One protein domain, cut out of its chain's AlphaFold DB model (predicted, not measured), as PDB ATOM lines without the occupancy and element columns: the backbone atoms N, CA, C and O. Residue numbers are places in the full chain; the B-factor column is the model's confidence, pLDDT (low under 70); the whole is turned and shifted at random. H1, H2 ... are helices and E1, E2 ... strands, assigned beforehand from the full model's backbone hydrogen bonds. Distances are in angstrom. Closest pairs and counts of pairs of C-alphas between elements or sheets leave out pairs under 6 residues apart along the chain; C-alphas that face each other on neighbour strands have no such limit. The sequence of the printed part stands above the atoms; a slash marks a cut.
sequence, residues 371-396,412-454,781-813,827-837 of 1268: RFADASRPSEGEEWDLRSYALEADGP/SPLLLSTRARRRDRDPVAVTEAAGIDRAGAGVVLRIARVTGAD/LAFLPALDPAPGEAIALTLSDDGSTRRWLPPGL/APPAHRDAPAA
ATOM      1  N   ARG A 371     120.801 159.140 222.797       90.94
ATOM      2  CA  ARG A 371     121.696 160.229 223.263       90.94
ATOM      3  C   ARG A 371     121.874 161.322 222.210       90.94
ATOM      4  O   ARG A 371     121.642 161.070 221.032       90.94
ATOM      5  N   PHE A 372     122.373 162.501 222.588       89.38
ATOM      6  CA  PHE A 372     122.904 163.452 221.599       89.38
ATOM      7  C   PHE A 372     124.101 162.841 220.859       89.38
ATOM      8  O   PHE A 372     124.933 162.169 221.475       89.38
ATOM      9  N   ALA A 373     124.181 163.055 219.545       84.75
ATOM     10  CA  ALA A 373     125.277 162.556 218.716       84.75
ATOM     11  C   ALA A 373     126.609 163.237 219.074       84.75
ATOM     12  O   ALA A 373     127.625 162.557 219.198       84.75
ATOM     13  N   ASP A 374     126.569 164.554 219.298       82.00
ATOM     14  CA  ASP A 374     127.680 165.374 219.787       82.00
ATOM     15  C   ASP A 374     127.800 165.277 221.316       82.00
ATOM     16  O   ASP A 374     126.942 165.764 222.055       82.00
ATOM     17  N   ALA A 375     128.890 164.669 221.787       78.25
ATOM     18  CA  ALA A 375     129.173 164.459 223.209       78.25
ATOM     19  C   ALA A 375     129.402 165.752 224.010       78.25
ATOM     20  O   ALA A 375     129.347 165.751 225.244       78.25
ATOM     21  N   SER A 376     129.669 166.872 223.331       76.19
ATOM     22  CA  SER A 376     129.792 168.181 223.978       76.19
ATOM     23  C   SER A 376     128.444 168.765 224.412       76.19
ATOM     24  O   SER A 376     128.437 169.806 225.073       76.19
ATOM     25  N   ARG A 377     127.334 168.082 224.087       80.69
ATOM     26  CA  ARG A 377     125.964 168.471 224.420       80.69
ATOM     27  C   ARG A 377     125.349 167.589 225.509       80.69
ATOM     28  O   ARG A 377     125.624 166.390 225.552       80.69
ATOM     29  N   PRO A 378     124.436 168.142 226.325       84.56
ATOM     30  CA  PRO A 378     124.068 169.566 226.437       84.56
ATOM     31  C   PRO A 378     125.190 170.449 227.026       84.56
ATOM     32  O   PRO A 378     126.284 169.952 227.281       84.56
ATOM     33  N   SER A 379     124.957 171.761 227.204       81.12
ATOM     34  CA  SER A 379     125.961 172.672 227.790       81.12
ATOM     35  C   SER A 379     126.368 172.234 229.205       81.12
ATOM     36  O   SER A 379     125.660 171.494 229.884       81.12
ATOM     37  N   GLU A 380     127.504 172.723 229.695       80.06
ATOM     38  CA  GLU A 380     127.957 172.430 231.059       80.06
ATOM     39  C   GLU A 380     126.940 172.899 232.118       80.06
ATOM     40  O   GLU A 380     126.546 174.063 232.118       80.06
ATOM     41  N   GLY A 381     126.512 172.000 233.014       80.12
ATOM     42  CA  GLY A 381     125.475 172.262 234.028       80.12
ATOM     43  C   GLY A 381     124.028 172.011 233.572       80.12
ATOM     44  O   GLY A 381     123.117 171.992 234.402       80.12
ATOM     45  N   GLU A 382     123.806 171.749 232.280       86.50
ATOM     46  CA  GLU A 382     122.486 171.403 231.747       86.50
ATOM     47  C   GLU A 382     122.222 169.887 231.781       86.50
ATOM     48  O   GLU A 382     123.099 169.067 231.501       86.50
ATOM     49  N   GLU A 383     120.967 169.521 232.048       90.94
ATOM     50  CA  GLU A 383     120.440 168.159 231.931       90.94
ATOM     51  C   GLU A 383     119.183 168.177 231.057       90.94
ATOM     52  O   GLU A 383     118.292 169.016 231.235       90.94
ATOM     53  N   TRP A 384     119.100 167.229 230.123       91.88
ATOM     54  CA  TRP A 384     117.975 167.078 229.204       91.88
ATOM     55  C   TRP A 384     117.357 165.682 229.302       91.88
ATOM     56  O   TRP A 384     118.052 164.677 229.377       91.88
ATOM     57  N   ASP A 385     116.034 165.613 229.282       91.62
ATOM     58  CA  ASP A 385     115.255 164.377 229.231       91.62
ATOM     59  C   ASP A 385     115.035 163.981 227.771       91.62
ATOM     60  O   ASP A 385     114.420 164.746 227.024       91.62
ATOM     61  N   LEU A 386     115.510 162.801 227.370       93.62
ATOM     62  CA  LEU A 386     115.271 162.243 226.039       93.62
ATOM     63  C   LEU A 386     114.435 160.976 226.173       93.62
ATOM     64  O   LEU A 386     114.786 160.075 226.940       93.62
ATOM     65  N   ARG A 387     113.339 160.884 225.416       92.56
ATOM     66  CA  ARG A 387     112.461 159.707 225.406       92.56
ATOM     67  C   ARG A 387     111.971 159.372 224.008       92.56
ATOM     68  O   ARG A 387     111.641 160.281 223.250       92.56
ATOM     69  N   SER A 388     111.862 158.084 223.693       92.44
ATOM     70  CA  SER A 388     111.226 157.600 222.464       92.44
ATOM     71  C   SER A 388     109.946 156.825 222.771       92.44
ATOM     72  O   SER A 388     109.884 156.069 223.738       92.44
ATOM     73  N   TYR A 389     108.916 157.017 221.952       89.56
ATOM     74  CA  TYR A 389     107.609 156.368 222.077       89.56
ATOM     75  C   TYR A 389     107.228 155.711 220.747       89.56
ATOM     76  O   TYR A 389     107.556 156.245 219.686       89.56
ATOM     77  N   ALA A 390     106.514 154.584 220.804       87.88
ATOM     78  CA  ALA A 390     105.812 154.038 219.639       87.88
ATOM     79  C   ALA A 390     104.423 154.679 219.554       87.88
ATOM     80  O   ALA A 390     103.759 154.795 220.577       87.88
ATOM     81  N   LEU A 391     103.975 155.086 218.369       83.19
ATOM     82  CA  LEU A 391     102.657 155.682 218.133       83.19
ATOM     83  C   LEU A 391     101.877 154.819 217.134       83.19
ATOM     84  O   LEU A 391     102.253 154.758 215.970       83.19
ATOM     85  N   GLU A 392     100.816 154.141 217.573       74.25
ATOM     86  CA  GLU A 392     100.015 153.261 216.709       74.25
ATOM     87  C   GLU A 392      99.131 154.075 215.735       74.25
ATOM     88  O   GLU A 392      98.165 154.710 216.159       74.25
ATOM     89  N   ALA A 393      99.458 154.022 214.431       62.47
ATOM     90  CA  ALA A 393      98.831 154.748 213.310       62.47
ATOM     91  C   ALA A 393      98.875 156.297 213.394       62.47
ATOM     92  O   ALA A 393      99.175 156.859 214.442       62.47
ATOM     93  N   ASP A 394      98.565 156.993 212.283       53.38
ATOM     94  CA  ASP A 394      98.521 158.470 212.105       53.38
ATOM     95  C   ASP A 394      97.479 159.201 212.999       53.38
ATOM     96  O   ASP A 394      96.815 160.158 212.588       53.38
ATOM     97  N   GLY A 395      97.265 158.746 214.232       52.84
ATOM     98  CA  GLY A 395      96.517 159.480 215.238       52.84
ATOM     99  C   GLY A 395      97.261 160.764 215.624       52.84
ATOM    100  O   GLY A 395      98.494 160.786 215.646       52.84
ATOM    101  N   PRO A 396      96.548 161.858 215.949       54.66
ATOM    102  CA  PRO A 396      97.200 163.031 216.515       54.66
ATOM    103  C   PRO A 396      97.953 162.608 217.782       54.66
ATOM    104  O   PRO A 396      97.386 161.903 218.622       54.66
ATOM    105  N   SER A 412     100.355 154.401 223.090       76.56
ATOM    106  CA  SER A 412     101.628 155.075 222.820       76.56
ATOM    107  C   SER A 412     102.662 154.803 223.916       76.56
ATOM    108  O   SER A 412     102.914 155.671 224.758       76.56
ATOM    109  N   PRO A 413     103.205 153.576 224.006       84.75
ATOM    110  CA  PRO A 413     104.098 153.203 225.093       84.75
ATOM    111  C   PRO A 413     105.482 153.849 224.938       84.75
ATOM    112  O   PRO A 413     106.008 153.985 223.832       84.75
ATOM    113  N   LEU A 414     106.087 154.211 226.075       87.69
ATOM    114  CA  LEU A 414     107.500 154.594 226.166       87.69
ATOM    115  C   LEU A 414     108.364 153.396 225.758       87.69
ATOM    116  O   LEU A 414     108.099 152.289 226.219       87.69
ATOM    117  N   LEU A 415     109.391 153.615 224.943       89.50
ATOM    118  CA  LEU A 415     110.330 152.593 224.475       89.50
ATOM    119  C   LEU A 415     111.672 152.728 225.198       89.50
ATOM    120  O   LEU A 415     112.090 151.816 225.910       89.50
ATOM    121  N   LEU A 416     112.311 153.888 225.033       92.75
ATOM    122  CA  LEU A 416     113.617 154.215 225.596       92.75
ATOM    123  C   LEU A 416     113.534 155.538 226.356       92.75
ATOM    124  O   LEU A 416     112.862 156.470 225.907       92.75
ATOM    125  N   SER A 417     114.248 155.649 227.473       92.00
ATOM    126  CA  SER A 417     114.454 156.925 228.161       92.00
ATOM    127  C   SER A 417     115.874 157.074 228.694       92.00
ATOM    128  O   SER A 417     116.512 156.102 229.096       92.00
ATOM    129  N   THR A 418     116.375 158.308 228.695       93.62
ATOM    130  CA  THR A 418     117.648 158.663 229.327       93.62
ATOM    131  C   THR A 418     117.649 160.119 229.802       93.62
ATOM    132  O   THR A 418     116.866 160.948 229.320       93.62
ATOM    133  N   ARG A 419     118.558 160.439 230.728       92.44
ATOM    134  CA  ARG A 419     118.944 161.811 231.066       92.44
ATOM    135  C   ARG A 419     120.270 162.105 230.366       92.44
ATOM    136  O   ARG A 419     121.277 161.466 230.620       92.44
ATOM    137  N   ALA A 420     120.276 163.053 229.444       90.38
ATOM    138  CA  ALA A 420     121.485 163.467 228.756       90.38
ATOM    139  C   ALA A 420     122.162 164.604 229.530       90.38
ATOM    140  O   ALA A 420     121.561 165.664 229.732       90.38
ATOM    141  N   ARG A 421     123.424 164.397 229.911       89.56
ATOM    142  CA  ARG A 421     124.332 165.420 230.447       89.56
ATOM    143  C   ARG A 421     125.609 165.447 229.617       89.56
ATOM    144  O   ARG A 421     125.932 164.487 228.919       89.56
ATOM    145  N   ARG A 422     126.323 166.569 229.668       84.25
ATOM    146  CA  ARG A 422     127.544 166.779 228.886       84.25
ATOM    147  C   ARG A 422     128.561 165.670 229.157       84.25
ATOM    148  O   ARG A 422     128.981 165.517 230.297       84.25
ATOM    149  N   ARG A 423     128.997 164.960 228.108       77.44
ATOM    150  CA  ARG A 423     129.953 163.831 228.154       77.44
ATOM    151  C   ARG A 423     129.535 162.614 228.997       77.44
ATOM    152  O   ARG A 423     130.269 161.627 229.000       77.44
ATOM    153  N   ASP A 424     128.384 162.639 229.664       78.38
ATOM    154  CA  ASP A 424     127.906 161.512 230.465       78.38
ATOM    155  C   ASP A 424     127.118 160.523 229.601       78.38
ATOM    156  O   ASP A 424     126.415 160.884 228.652       78.38
ATOM    157  N   ARG A 425     127.219 159.244 229.962       71.69
ATOM    158  CA  ARG A 425     126.498 158.137 229.328       71.69
ATOM    159  C   ARG A 425     125.577 157.491 230.338       71.69
ATOM    160  O   ARG A 425     125.851 156.395 230.829       71.69
ATOM    161  N   ASP A 426     124.500 158.192 230.653       78.12
ATOM    162  CA  ASP A 426     123.482 157.613 231.511       78.12
ATOM    163  C   ASP A 426     122.875 156.382 230.818       78.12
ATOM    164  O   ASP A 426     122.630 156.398 229.603       78.12
ATOM    165  N   PRO A 427     122.666 155.283 231.564       84.19
ATOM    166  CA  PRO A 427     122.133 154.055 231.001       84.19
ATOM    167  C   PRO A 427     120.761 154.316 230.383       84.19
ATOM    168  O   PRO A 427     119.893 154.940 230.996       84.19
ATOM    169  N   VAL A 428     120.558 153.807 229.169       90.38
ATOM    170  CA  VAL A 428     119.263 153.887 228.496       90.38
ATOM    171  C   VAL A 428     118.311 152.917 229.186       90.38
ATOM    172  O   VAL A 428     118.514 151.702 229.157       90.38
ATOM    173  N   ALA A 429     117.267 153.445 229.815       90.75
ATOM    174  CA  ALA A 429     116.206 152.626 230.371       90.75
ATOM    175  C   ALA A 429     115.333 152.093 229.228       90.75
ATOM    176  O   ALA A 429     114.811 152.862 228.419       90.75
ATOM    177  N   VAL A 430     115.187 150.771 229.173       90.69
ATOM    178  CA  VAL A 430     114.407 150.054 228.161       90.69
ATOM    179  C   VAL A 430     113.146 149.511 228.816       90.69
ATOM    180  O   VAL A 430     113.216 148.844 229.847       90.69
ATOM    181  N   THR A 431     111.985 149.792 228.235       89.25
ATOM    182  CA  THR A 431     110.714 149.235 228.716       89.25
ATOM    183  C   THR A 431     110.433 147.871 228.077       89.25
ATOM    184  O   THR A 431     110.962 147.549 227.014       89.25
ATOM    185  N   GLU A 432     109.522 147.082 228.659       85.19
ATOM    186  CA  GLU A 432     109.051 145.832 228.030       85.19
ATOM    187  C   GLU A 432     108.464 146.069 226.628       85.19
ATOM    188  O   GLU A 432     108.593 145.232 225.736       85.19
ATOM    189  N   ALA A 433     107.866 147.243 226.398       83.81
ATOM    190  CA  ALA A 433     107.299 147.600 225.108       83.81
ATOM    191  C   ALA A 433     108.354 147.693 223.995       83.81
ATOM    192  O   ALA A 433     108.014 147.412 222.849       83.81
ATOM    193  N   ALA A 434     109.614 148.016 224.301       86.50
ATOM    194  CA  ALA A 434     110.678 148.131 223.302       86.50
ATOM    195  C   ALA A 434     111.045 146.800 222.614       86.50
ATOM    196  O   ALA A 434     111.631 146.821 221.531       86.50
ATOM    197  N   GLY A 435     110.703 145.657 223.223       86.81
ATOM    198  CA  GLY A 435     110.933 144.318 222.665       86.81
ATOM    199  C   GLY A 435     109.740 143.722 221.908       86.81
ATOM    200  O   GLY A 435     109.868 142.644 221.333       86.81
ATOM    201  N   ILE A 436     108.582 144.390 221.914       86.06
ATOM    202  CA  ILE A 436     107.334 143.881 221.328       86.06
ATOM    203  C   ILE A 436     107.110 144.566 219.985       86.06
ATOM    204  O   ILE A 436     106.901 145.774 219.967       86.06
ATOM    205  N   ASP A 437     107.119 143.804 218.890       84.69
ATOM    206  CA  ASP A 437     106.837 144.317 217.546       84.69
ATOM    207  C   ASP A 437     105.411 144.899 217.440       84.69
ATOM    208  O   ASP A 437     104.457 144.345 217.993       84.69
ATOM    209  N   ARG A 438     105.271 146.036 216.746       83.69
ATOM    210  CA  ARG A 438     104.007 146.771 216.565       83.69
ATOM    211  C   ARG A 438     103.890 147.257 215.127       83.69
ATOM    212  O   ARG A 438     104.267 148.382 214.799       83.69
ATOM    213  N   ALA A 439     103.339 146.400 214.274       79.69
ATOM    214  CA  ALA A 439     103.132 146.709 212.866       79.69
ATOM    215  C   ALA A 439     102.313 148.002 212.680       79.69
ATOM    216  O   ALA A 439     101.207 148.130 213.202       79.69
ATOM    217  N   GLY A 440     102.854 148.950 211.909       78.19
ATOM    218  CA  GLY A 440     102.195 150.223 211.593       78.19
ATOM    219  C   GLY A 440     102.339 151.323 212.652       78.19
ATOM    220  O   GLY A 440     101.756 152.393 212.476       78.19
ATOM    221  N   ALA A 441     103.097 151.098 213.730       85.38
ATOM    222  CA  ALA A 441     103.428 152.158 214.676       85.38
ATOM    223  C   ALA A 441     104.590 153.027 214.165       85.38
ATOM    224  O   ALA A 441     105.568 152.502 213.637       85.38
ATOM    225  N   GLY A 442     104.494 154.347 214.339       88.19
ATOM    226  CA  GLY A 442     105.573 155.306 214.095       88.19
ATOM    227  C   GLY A 442     106.427 155.558 215.342       88.19
ATOM    228  O   GLY A 442     106.032 155.187 216.450       88.19
ATOM    229  N   VAL A 443     107.570 156.234 215.199       89.38
ATOM    230  CA  VAL A 443     108.422 156.644 216.333       89.38
ATOM    231  C   VAL A 443     108.309 158.149 216.601       89.38
ATOM    232  O   VAL A 443     108.412 158.975 215.694       89.38
ATOM    233  N   VAL A 444     108.123 158.515 217.873       89.81
ATOM    234  CA  VAL A 444     108.079 159.911 218.346       89.81
ATOM    235  C   VAL A 444     109.160 160.136 219.398       89.81
ATOM    236  O   VAL A 444     109.298 159.346 220.332       89.81
ATOM    237  N   LEU A 445     109.900 161.238 219.276       92.06
ATOM    238  CA  LEU A 445     110.874 161.699 220.264       92.06
ATOM    239  C   LEU A 445     110.271 162.809 221.128       92.06
ATOM    240  O   LEU A 445     109.760 163.800 220.612       92.06
ATOM    241  N   ARG A 446     110.360 162.664 222.451       91.06
ATOM    242  CA  ARG A 446     110.008 163.698 223.431       91.06
ATOM    243  C   ARG A 446     111.280 164.212 224.096       91.06
ATOM    244  O   ARG A 446     112.075 163.418 224.598       91.06
ATOM    245  N   ILE A 447     111.440 165.532 224.118       91.12
ATOM    246  CA  ILE A 447     112.638 166.219 224.608       91.12
ATOM    247  C   ILE A 447     112.228 167.320 225.590       91.12
ATOM    248  O   ILE A 447     111.350 168.120 225.270       91.12
ATOM    249  N   ALA A 448     112.861 167.385 226.764       89.38
ATOM    250  CA  ALA A 448     112.606 168.434 227.758       89.38
ATOM    251  C   ALA A 448     113.891 168.868 228.479       89.38
ATOM    252  O   ALA A 448     114.747 168.035 228.771       89.38
ATOM    253  N   ARG A 449     114.018 170.159 228.812       88.69
ATOM    254  CA  ARG A 449     115.120 170.663 229.650       88.69
ATOM    255  C   ARG A 449     114.767 170.480 231.127       88.69
ATOM    256  O   ARG A 449     113.725 170.957 231.573       88.69
ATOM    257  N   VAL A 450     115.641 169.815 231.880       88.56
ATOM    258  CA  VAL A 450     115.424 169.466 233.297       88.56
ATOM    259  C   VAL A 450     116.102 170.475 234.216       88.56
ATOM    260  O   VAL A 450     115.464 171.018 235.114       88.56
ATOM    261  N   THR A 451     117.381 170.754 233.968       85.94
ATOM    262  CA  THR A 451     118.190 171.732 234.714       85.94
ATOM    263  C   THR A 451     118.858 172.720 233.757       85.94
ATOM    264  O   THR A 451     118.899 172.500 232.545       85.94
ATOM    265  N   GLY A 452     119.348 173.841 234.293       81.50
ATOM    266  CA  GLY A 452     120.010 174.889 233.512       81.50
ATOM    267  C   GLY A 452     119.057 175.918 232.897       81.50
ATOM    268  O   GLY A 452     119.482 176.765 232.122       81.50
ATOM    269  N   ALA A 453     117.763 175.888 233.234       81.00
ATOM    270  CA  ALA A 453     116.783 176.862 232.740       81.00
ATOM    271  C   ALA A 453     116.933 178.269 233.367       81.00
ATOM    272  O   ALA A 453     116.397 179.244 232.838       81.00
ATOM    273  N   ASP A 454     117.660 178.365 234.476       81.44
ATOM    274  CA  ASP A 454     118.001 179.570 235.236       81.44
ATOM    275  C   ASP A 454     119.512 179.864 235.219       81.44
ATOM    276  O   ASP A 454     120.010 180.625 236.055       81.44
ATOM    277  N   LEU A 781     120.194 158.572 213.158       88.12
ATOM    278  CA  LEU A 781     120.216 159.979 213.561       88.12
ATOM    279  C   LEU A 781     118.847 160.618 213.345       88.12
ATOM    280  O   LEU A 781     118.316 160.606 212.242       88.12
ATOM    281  N   ALA A 782     118.318 161.231 214.395       90.56
ATOM    282  CA  ALA A 782     117.191 162.143 214.340       90.56
ATOM    283  C   ALA A 782     117.702 163.589 214.281       90.56
ATOM    284  O   ALA A 782     118.392 164.048 215.198       90.56
ATOM    285  N   PHE A 783     117.357 164.315 213.217       89.75
ATOM    286  CA  PHE A 783     117.791 165.695 212.991       89.75
ATOM    287  C   PHE A 783     116.854 166.679 213.683       89.75
ATOM    288  O   PHE A 783     115.800 167.015 213.154       89.75
ATOM    289  N   LEU A 784     117.232 167.173 214.860       88.81
ATOM    290  CA  LEU A 784     116.421 168.102 215.645       88.81
ATOM    291  C   LEU A 784     116.550 169.545 215.125       88.81
ATOM    292  O   LEU A 784     117.682 169.997 214.890       88.81
ATOM    293  N   PRO A 785     115.445 170.307 214.995       85.25
ATOM    294  CA  PRO A 785     115.508 171.756 214.802       85.25
ATOM    295  C   PRO A 785     116.100 172.448 216.044       85.25
ATOM    296  O   PRO A 785     116.343 171.812 217.069       85.25
ATOM    297  N   ALA A 786     116.352 173.758 215.968       81.75
ATOM    298  CA  ALA A 786     116.748 174.524 217.151       81.75
ATOM    299  C   ALA A 786     115.595 174.569 218.173       81.75
ATOM    300  O   ALA A 786     114.450 174.806 217.786       81.75
ATOM    301  N   LEU A 787     115.891 174.361 219.460       82.12
ATOM    302  CA  LEU A 787     114.901 174.283 220.542       82.12
ATOM    303  C   LEU A 787     115.243 175.269 221.676       82.12
ATOM    304  O   LEU A 787     116.372 175.301 222.159       82.12
ATOM    305  N   ASP A 788     114.257 176.020 222.165       80.56
ATOM    306  CA  ASP A 788     114.354 176.847 223.383       80.56
ATOM    307  C   ASP A 788     113.118 176.613 224.270       80.56
ATOM    308  O   ASP A 788     112.287 177.509 224.404       80.56
ATOM    309  N   PRO A 789     112.934 175.395 224.825       79.06
ATOM    310  CA  PRO A 789     111.772 175.099 225.656       79.06
ATOM    311  C   PRO A 789     111.764 175.983 226.907       79.06
ATOM    312  O   PRO A 789     112.810 176.231 227.528       79.06
ATOM    313  N   ALA A 790     110.574 176.428 227.310       73.94
ATOM    314  CA  ALA A 790     110.380 177.068 228.603       73.94
ATOM    315  C   ALA A 790     110.743 176.097 229.753       73.94
ATOM    316  O   ALA A 790     110.767 174.876 229.561       73.94
ATOM    317  N   PRO A 791     111.040 176.599 230.967       73.06
ATOM    318  CA  PRO A 791     111.311 175.733 232.112       73.06
ATOM    319  C   PRO A 791     110.169 174.722 232.337       73.06
ATOM    320  O   PRO A 791     109.027 175.120 232.554       73.06
ATOM    321  N   GLY A 792     110.476 173.421 232.278       71.44
ATOM    322  CA  GLY A 792     109.490 172.340 232.436       71.44
ATOM    323  C   GLY A 792     108.635 172.028 231.196       71.44
ATOM    324  O   GLY A 792     107.810 171.119 231.254       71.44
ATOM    325  N   GLU A 793     108.825 172.735 230.079       78.75
ATOM    326  CA  GLU A 793     108.167 172.424 228.806       78.75
ATOM    327  C   GLU A 793     108.824 171.206 228.136       78.75
ATOM    328  O   GLU A 793     110.050 171.065 228.109       78.75
ATOM    329  N   ALA A 794     107.995 170.337 227.554       82.75
ATOM    330  CA  ALA A 794     108.434 169.206 226.746       82.75
ATOM    331  C   ALA A 794     107.958 169.363 225.297       82.75
ATOM    332  O   ALA A 794     106.803 169.704 225.039       82.75
ATOM    333  N   ILE A 795     108.845 169.065 224.349       84.25
ATOM    334  CA  ILE A 795     108.598 169.146 222.908       84.25
ATOM    335  C   ILE A 795     108.517 167.726 222.344       84.25
ATOM    336  O   ILE A 795     109.384 166.899 222.626       84.25
ATOM    337  N   ALA A 796     107.487 167.448 221.540       86.44
ATOM    338  CA  ALA A 796     107.319 166.183 220.826       86.44
ATOM    339  C   ALA A 796     107.628 166.352 219.328       86.44
ATOM    340  O   ALA A 796     107.151 167.294 218.686       86.44
ATOM    341  N   LEU A 797     108.416 165.429 218.780       88.94
ATOM    342  CA  LEU A 797     108.896 165.421 217.402       88.94
ATOM    343  C   LEU A 797     108.593 164.055 216.770       88.94
ATOM    344  O   LEU A 797     109.050 163.027 217.272       88.94
ATOM    345  N   THR A 798     107.838 164.021 215.675       88.56
ATOM    346  CA  THR A 798     107.662 162.803 214.867       88.56
ATOM    347  C   THR A 798     108.927 162.544 214.057       88.56
ATOM    348  O   THR A 798     109.511 163.502 213.541       88.56
ATOM    349  N   LEU A 799     109.334 161.280 213.935       90.25
ATOM    350  CA  LEU A 799     110.562 160.868 213.255       90.25
ATOM    351  C   LEU A 799     110.247 160.148 211.937       90.25
ATOM    352  O   LEU A 799     109.419 159.238 211.913       90.25
ATOM    353  N   SER A 800     110.916 160.552 210.861       89.00
ATOM    354  CA  SER A 800     110.837 159.910 209.545       89.00
ATOM    355  C   SER A 800     111.921 158.843 209.351       89.00
ATOM    356  O   SER A 800     112.907 158.799 210.087       89.00
ATOM    357  N   ASP A 801     111.738 157.978 208.353       85.88
ATOM    358  CA  ASP A 801     112.633 156.877 207.970       85.88
ATOM    359  C   ASP A 801     114.010 157.327 207.439       85.88
ATOM    360  O   ASP A 801     114.963 156.549 207.436       85.88
ATOM    361  N   ASP A 802     114.130 158.589 207.031       83.69
ATOM    362  CA  ASP A 802     115.373 159.259 206.650       83.69
ATOM    363  C   ASP A 802     116.051 159.993 207.825       83.69
ATOM    364  O   ASP A 802     117.155 160.513 207.671       83.69
ATOM    365  N   GLY A 803     115.416 160.024 209.002       87.81
ATOM    366  CA  GLY A 803     115.877 160.747 210.188       87.81
ATOM    367  C   GLY A 803     115.328 162.172 210.329       87.81
ATOM    368  O   GLY A 803     115.616 162.837 211.333       87.81
ATOM    369  N   SER A 804     114.536 162.659 209.366       89.56
ATOM    370  CA  SER A 804     113.886 163.973 209.443       89.56
ATOM    371  C   SER A 804     112.989 164.042 210.673       89.56
ATOM    372  O   SER A 804     112.328 163.065 211.032       89.56
ATOM    373  N   THR A 805     112.928 165.205 211.321       90.38
ATOM    374  CA  THR A 805     112.002 165.405 212.440       90.38
ATOM    375  C   THR A 805     111.011 166.512 212.158       90.38
ATOM    376  O   THR A 805     111.336 167.524 211.542       90.38
ATOM    377  N   ARG A 806     109.782 166.344 212.645       86.56
ATOM    378  CA  ARG A 806     108.746 167.378 212.598       86.56
ATOM    379  C   ARG A 806     108.150 167.577 213.982       86.56
ATOM    380  O   ARG A 806     107.662 166.637 214.600       86.56
ATOM    381  N   ARG A 807     108.187 168.816 214.470       83.50
ATOM    382  CA  ARG A 807     107.506 169.241 215.688       83.50
ATOM    383  C   ARG A 807     106.016 169.046 215.519       83.50
ATOM    384  O   ARG A 807     105.404 169.531 214.568       83.50
ATOM    385  N   TRP A 808     105.442 168.340 216.478       76.25
ATOM    386  CA  TRP A 808     104.009 168.195 216.554       76.25
ATOM    387  C   TRP A 808     103.384 169.478 217.120       76.25
ATOM    388  O   TRP A 808     103.834 170.002 218.142       76.25
ATOM    389  N   LEU A 809     102.358 169.986 216.436       69.31
ATOM    390  CA  LEU A 809     101.621 171.194 216.800       69.31
ATOM    391  C   LEU A 809     100.130 170.845 216.938       69.31
ATOM    392  O   LEU A 809      99.560 170.277 216.001       69.31
ATOM    393  N   PRO A 810      99.477 171.169 218.069       60.09
ATOM    394  CA  PRO A 810      98.054 170.911 218.228       60.09
ATOM    395  C   PRO A 810      97.212 171.754 217.246       60.09
ATOM    396  O   PRO A 810      97.507 172.934 217.041       60.09
ATOM    397  N   PRO A 811      96.118 171.209 216.681       57.53
ATOM    398  CA  PRO A 811      95.208 171.973 215.831       57.53
ATOM    399  C   PRO A 811      94.579 173.165 216.572       57.53
ATOM    400  O   PRO A 811      94.041 173.003 217.664       57.53
ATOM    401  N   GLY A 812      94.591 174.352 215.956       52.91
ATOM    402  CA  GLY A 812      93.875 175.541 216.448       52.91
ATOM    403  C   GLY A 812      94.623 176.412 217.466       52.91
ATOM    404  O   GLY A 812      94.105 177.466 217.830       52.91
ATOM    405  N   LEU A 813      95.829 176.025 217.892       52.75
ATOM    406  CA  LEU A 813      96.720 176.903 218.654       52.75
ATOM    407  C   LEU A 813      97.570 177.734 217.676       52.75
ATOM    408  O   LEU A 813      98.234 177.141 216.821       52.75
ATOM    409  N   ALA A 827     114.143 181.696 211.850       53.69
ATOM    410  CA  ALA A 827     113.230 181.041 212.781       53.69
ATOM    411  C   ALA A 827     113.222 179.540 212.441       53.69
ATOM    412  O   ALA A 827     113.062 179.198 211.261       53.69
ATOM    413  N   PRO A 828     113.518 178.643 213.397       55.75
ATOM    414  CA  PRO A 828     113.658 177.239 213.080       55.75
ATOM    415  C   PRO A 828     112.321 176.738 212.539       55.75
ATOM    416  O   PRO A 828     111.269 177.071 213.089       55.75
ATOM    417  N   PRO A 829     112.332 175.938 211.467       60.28
ATOM    418  CA  PRO A 829     111.090 175.406 210.958       60.28
ATOM    419  C   PRO A 829     110.486 174.474 212.017       60.28
ATOM    420  O   PRO A 829     111.203 173.826 212.784       60.28
ATOM    421  N   ALA A 830     109.162 174.300 212.003       68.38
ATOM    422  CA  ALA A 830     108.494 173.221 212.740       68.38
ATOM    423  C   ALA A 830     108.947 171.814 212.284       68.38
ATOM    424  O   ALA A 830     108.357 170.816 212.670       68.38
ATOM    425  N   HIS A 831     109.960 171.711 211.429       80.00
ATOM    426  CA  HIS A 831     110.586 170.494 210.954       80.00
ATOM    427  C   HIS A 831     112.071 170.754 210.681       80.00
ATOM    428  O   HIS A 831     112.491 171.892 210.488       80.00
ATOM    429  N   ARG A 832     112.871 169.697 210.652       85.81
ATOM    430  CA  ARG A 832     114.218 169.715 210.093       85.81
ATOM    431  C   ARG A 832     114.365 168.458 209.255       85.81
ATOM    432  O   ARG A 832     114.294 167.351 209.788       85.81
ATOM    433  N   ASP A 833     114.550 168.666 207.960       85.56
ATOM    434  CA  ASP A 833     114.751 167.577 207.017       85.56
ATOM    435  C   ASP A 833     116.141 166.973 207.207       85.56
ATOM    436  O   ASP A 833     117.130 167.680 207.456       85.56
ATOM    437  N   ALA A 834     116.206 165.653 207.083       82.00
ATOM    438  CA  ALA A 834     117.450 164.936 206.998       82.00
ATOM    439  C   ALA A 834     118.184 165.363 205.716       82.00
ATOM    440  O   ALA A 834     117.607 165.413 204.625       82.00
ATOM    441  N   PRO A 835     119.474 165.686 205.814       75.56
ATOM    442  CA  PRO A 835     120.296 165.947 204.649       75.56
ATOM    443  C   PRO A 835     120.418 164.668 203.810       75.56
ATOM    444  O   PRO A 835     120.483 163.564 204.341       75.56
ATOM    445  N   ALA A 836     120.545 164.814 202.488       62.25
ATOM    446  CA  ALA A 836     120.664 163.683 201.557       62.25
ATOM    447  C   ALA A 836     121.870 162.749 201.830       62.25
ATOM    448  O   ALA A 836     121.962 161.670 201.248       62.25
ATOM    449  N   ALA A 837     122.806 163.161 202.692       59.81
ATOM    450  CA  ALA A 837     123.959 162.380 203.116       59.81
ATOM    451  C   ALA A 837     123.763 161.850 204.545       59.81
ATOM    452  O   ALA A 837     123.443 162.611 205.458       59.81
TER     453      ALA A 837
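Overview. This is residues 371 to 396, 412 to 454, 781 to 813 and 827 to 837 of the 1268 residues of an uncharacterized protein of Mycolicibacterium mageritense DSM 44476 = CIP 104973 (UniProt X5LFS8). A single strongly twisted antiparallel sheet of five strands makes the body, with the two long strands E1 and E3 side by side in it, E2 along one edge and the short hairpin of E5 and E6 on the other side of E3. The small helix H1 lies by the edge strand E2, beside the strands, and the short strand E4 lies close to E6. The printed part has 113 residues, with named elements in the order E1, E2, H1, E3, E4, E5, E6, and the sheet runs E2, E1, E3, E5, E6. The class is mostly strand, though under half of the residues are in named elements. The whole is compact, with a radius of gyration of the C-alphas of 14.5 A, and rounded, spanning 40 by 35 by 33 A.

Arrangement. E1, residues 383 to 392, is an inner strand. Its antiparallel neighbour E2, residues 414 to 421, is an edge strand at 165 degrees to it; N 415 and O 388 are 2.8 A apart, within hydrogen-bond range. Residues 416 to 417 of E2 also pair with residues 429 to 430, antiparallel. H1, residues 432 to 435, is on the sheet at a height of 5.2 A, over none of the strands; its closest C-alpha to E2 is that of Ala 434, 4.6 A from that of Leu 415. H1 is too short for any O i to N i+4 pair, and its one O i to N i+3 pair is within range. E3, residues 441 to 451, is antiparallel to E1 at 161 degrees, with N 387 and O 446 at 2.9 A. E4, residues 781 to 784, pairs with no named strand. E5, residues 794 to 799, is antiparallel to E3 at 150 degrees, with N 797 and O 445 at 2.8 A. The edge strand E6, residues 805 to 807, forms a hairpin with E5, with N 798 and O 806 at 2.8 A. The closest C-alphas of E4 and E6 are those of Phe 783 and Thr 805, 5.8 A apart. Residues 805 to 806 of E6 also pair with residues 831 to 832, antiparallel.

Along the chain. Residues 371 to 382 hold no named element. E1 begins at C-alpha 383 (120.440, 168.159, 231.931) and is 29.5 A long; E2 is 20.5 A. H1 is 5.9 A long. E3 is 31.7 A long and ends at C-alpha 451 (118.190, 171.732, 234.714). E4 is 9.2 A, E5 16.0 A and E6 6.7 A, ending at C-alpha 807 (107.506, 169.241, 215.688).

Size, cuts and confidence. The C-alphas of Ala 439 and Asp 454 are the two farthest apart, at 42.4 A. Residues 397 to 411, 455 to 780 and 814 to 826 are not printed; the C-alpha gaps are 11.1, 29.3 and 18.0 A. Of the links printed whole, none is long. The mean pLDDT of the printed part is 81.7; residues 393 to 396, 809 to 813, 827 to 830 and 836 to 837 are under 70.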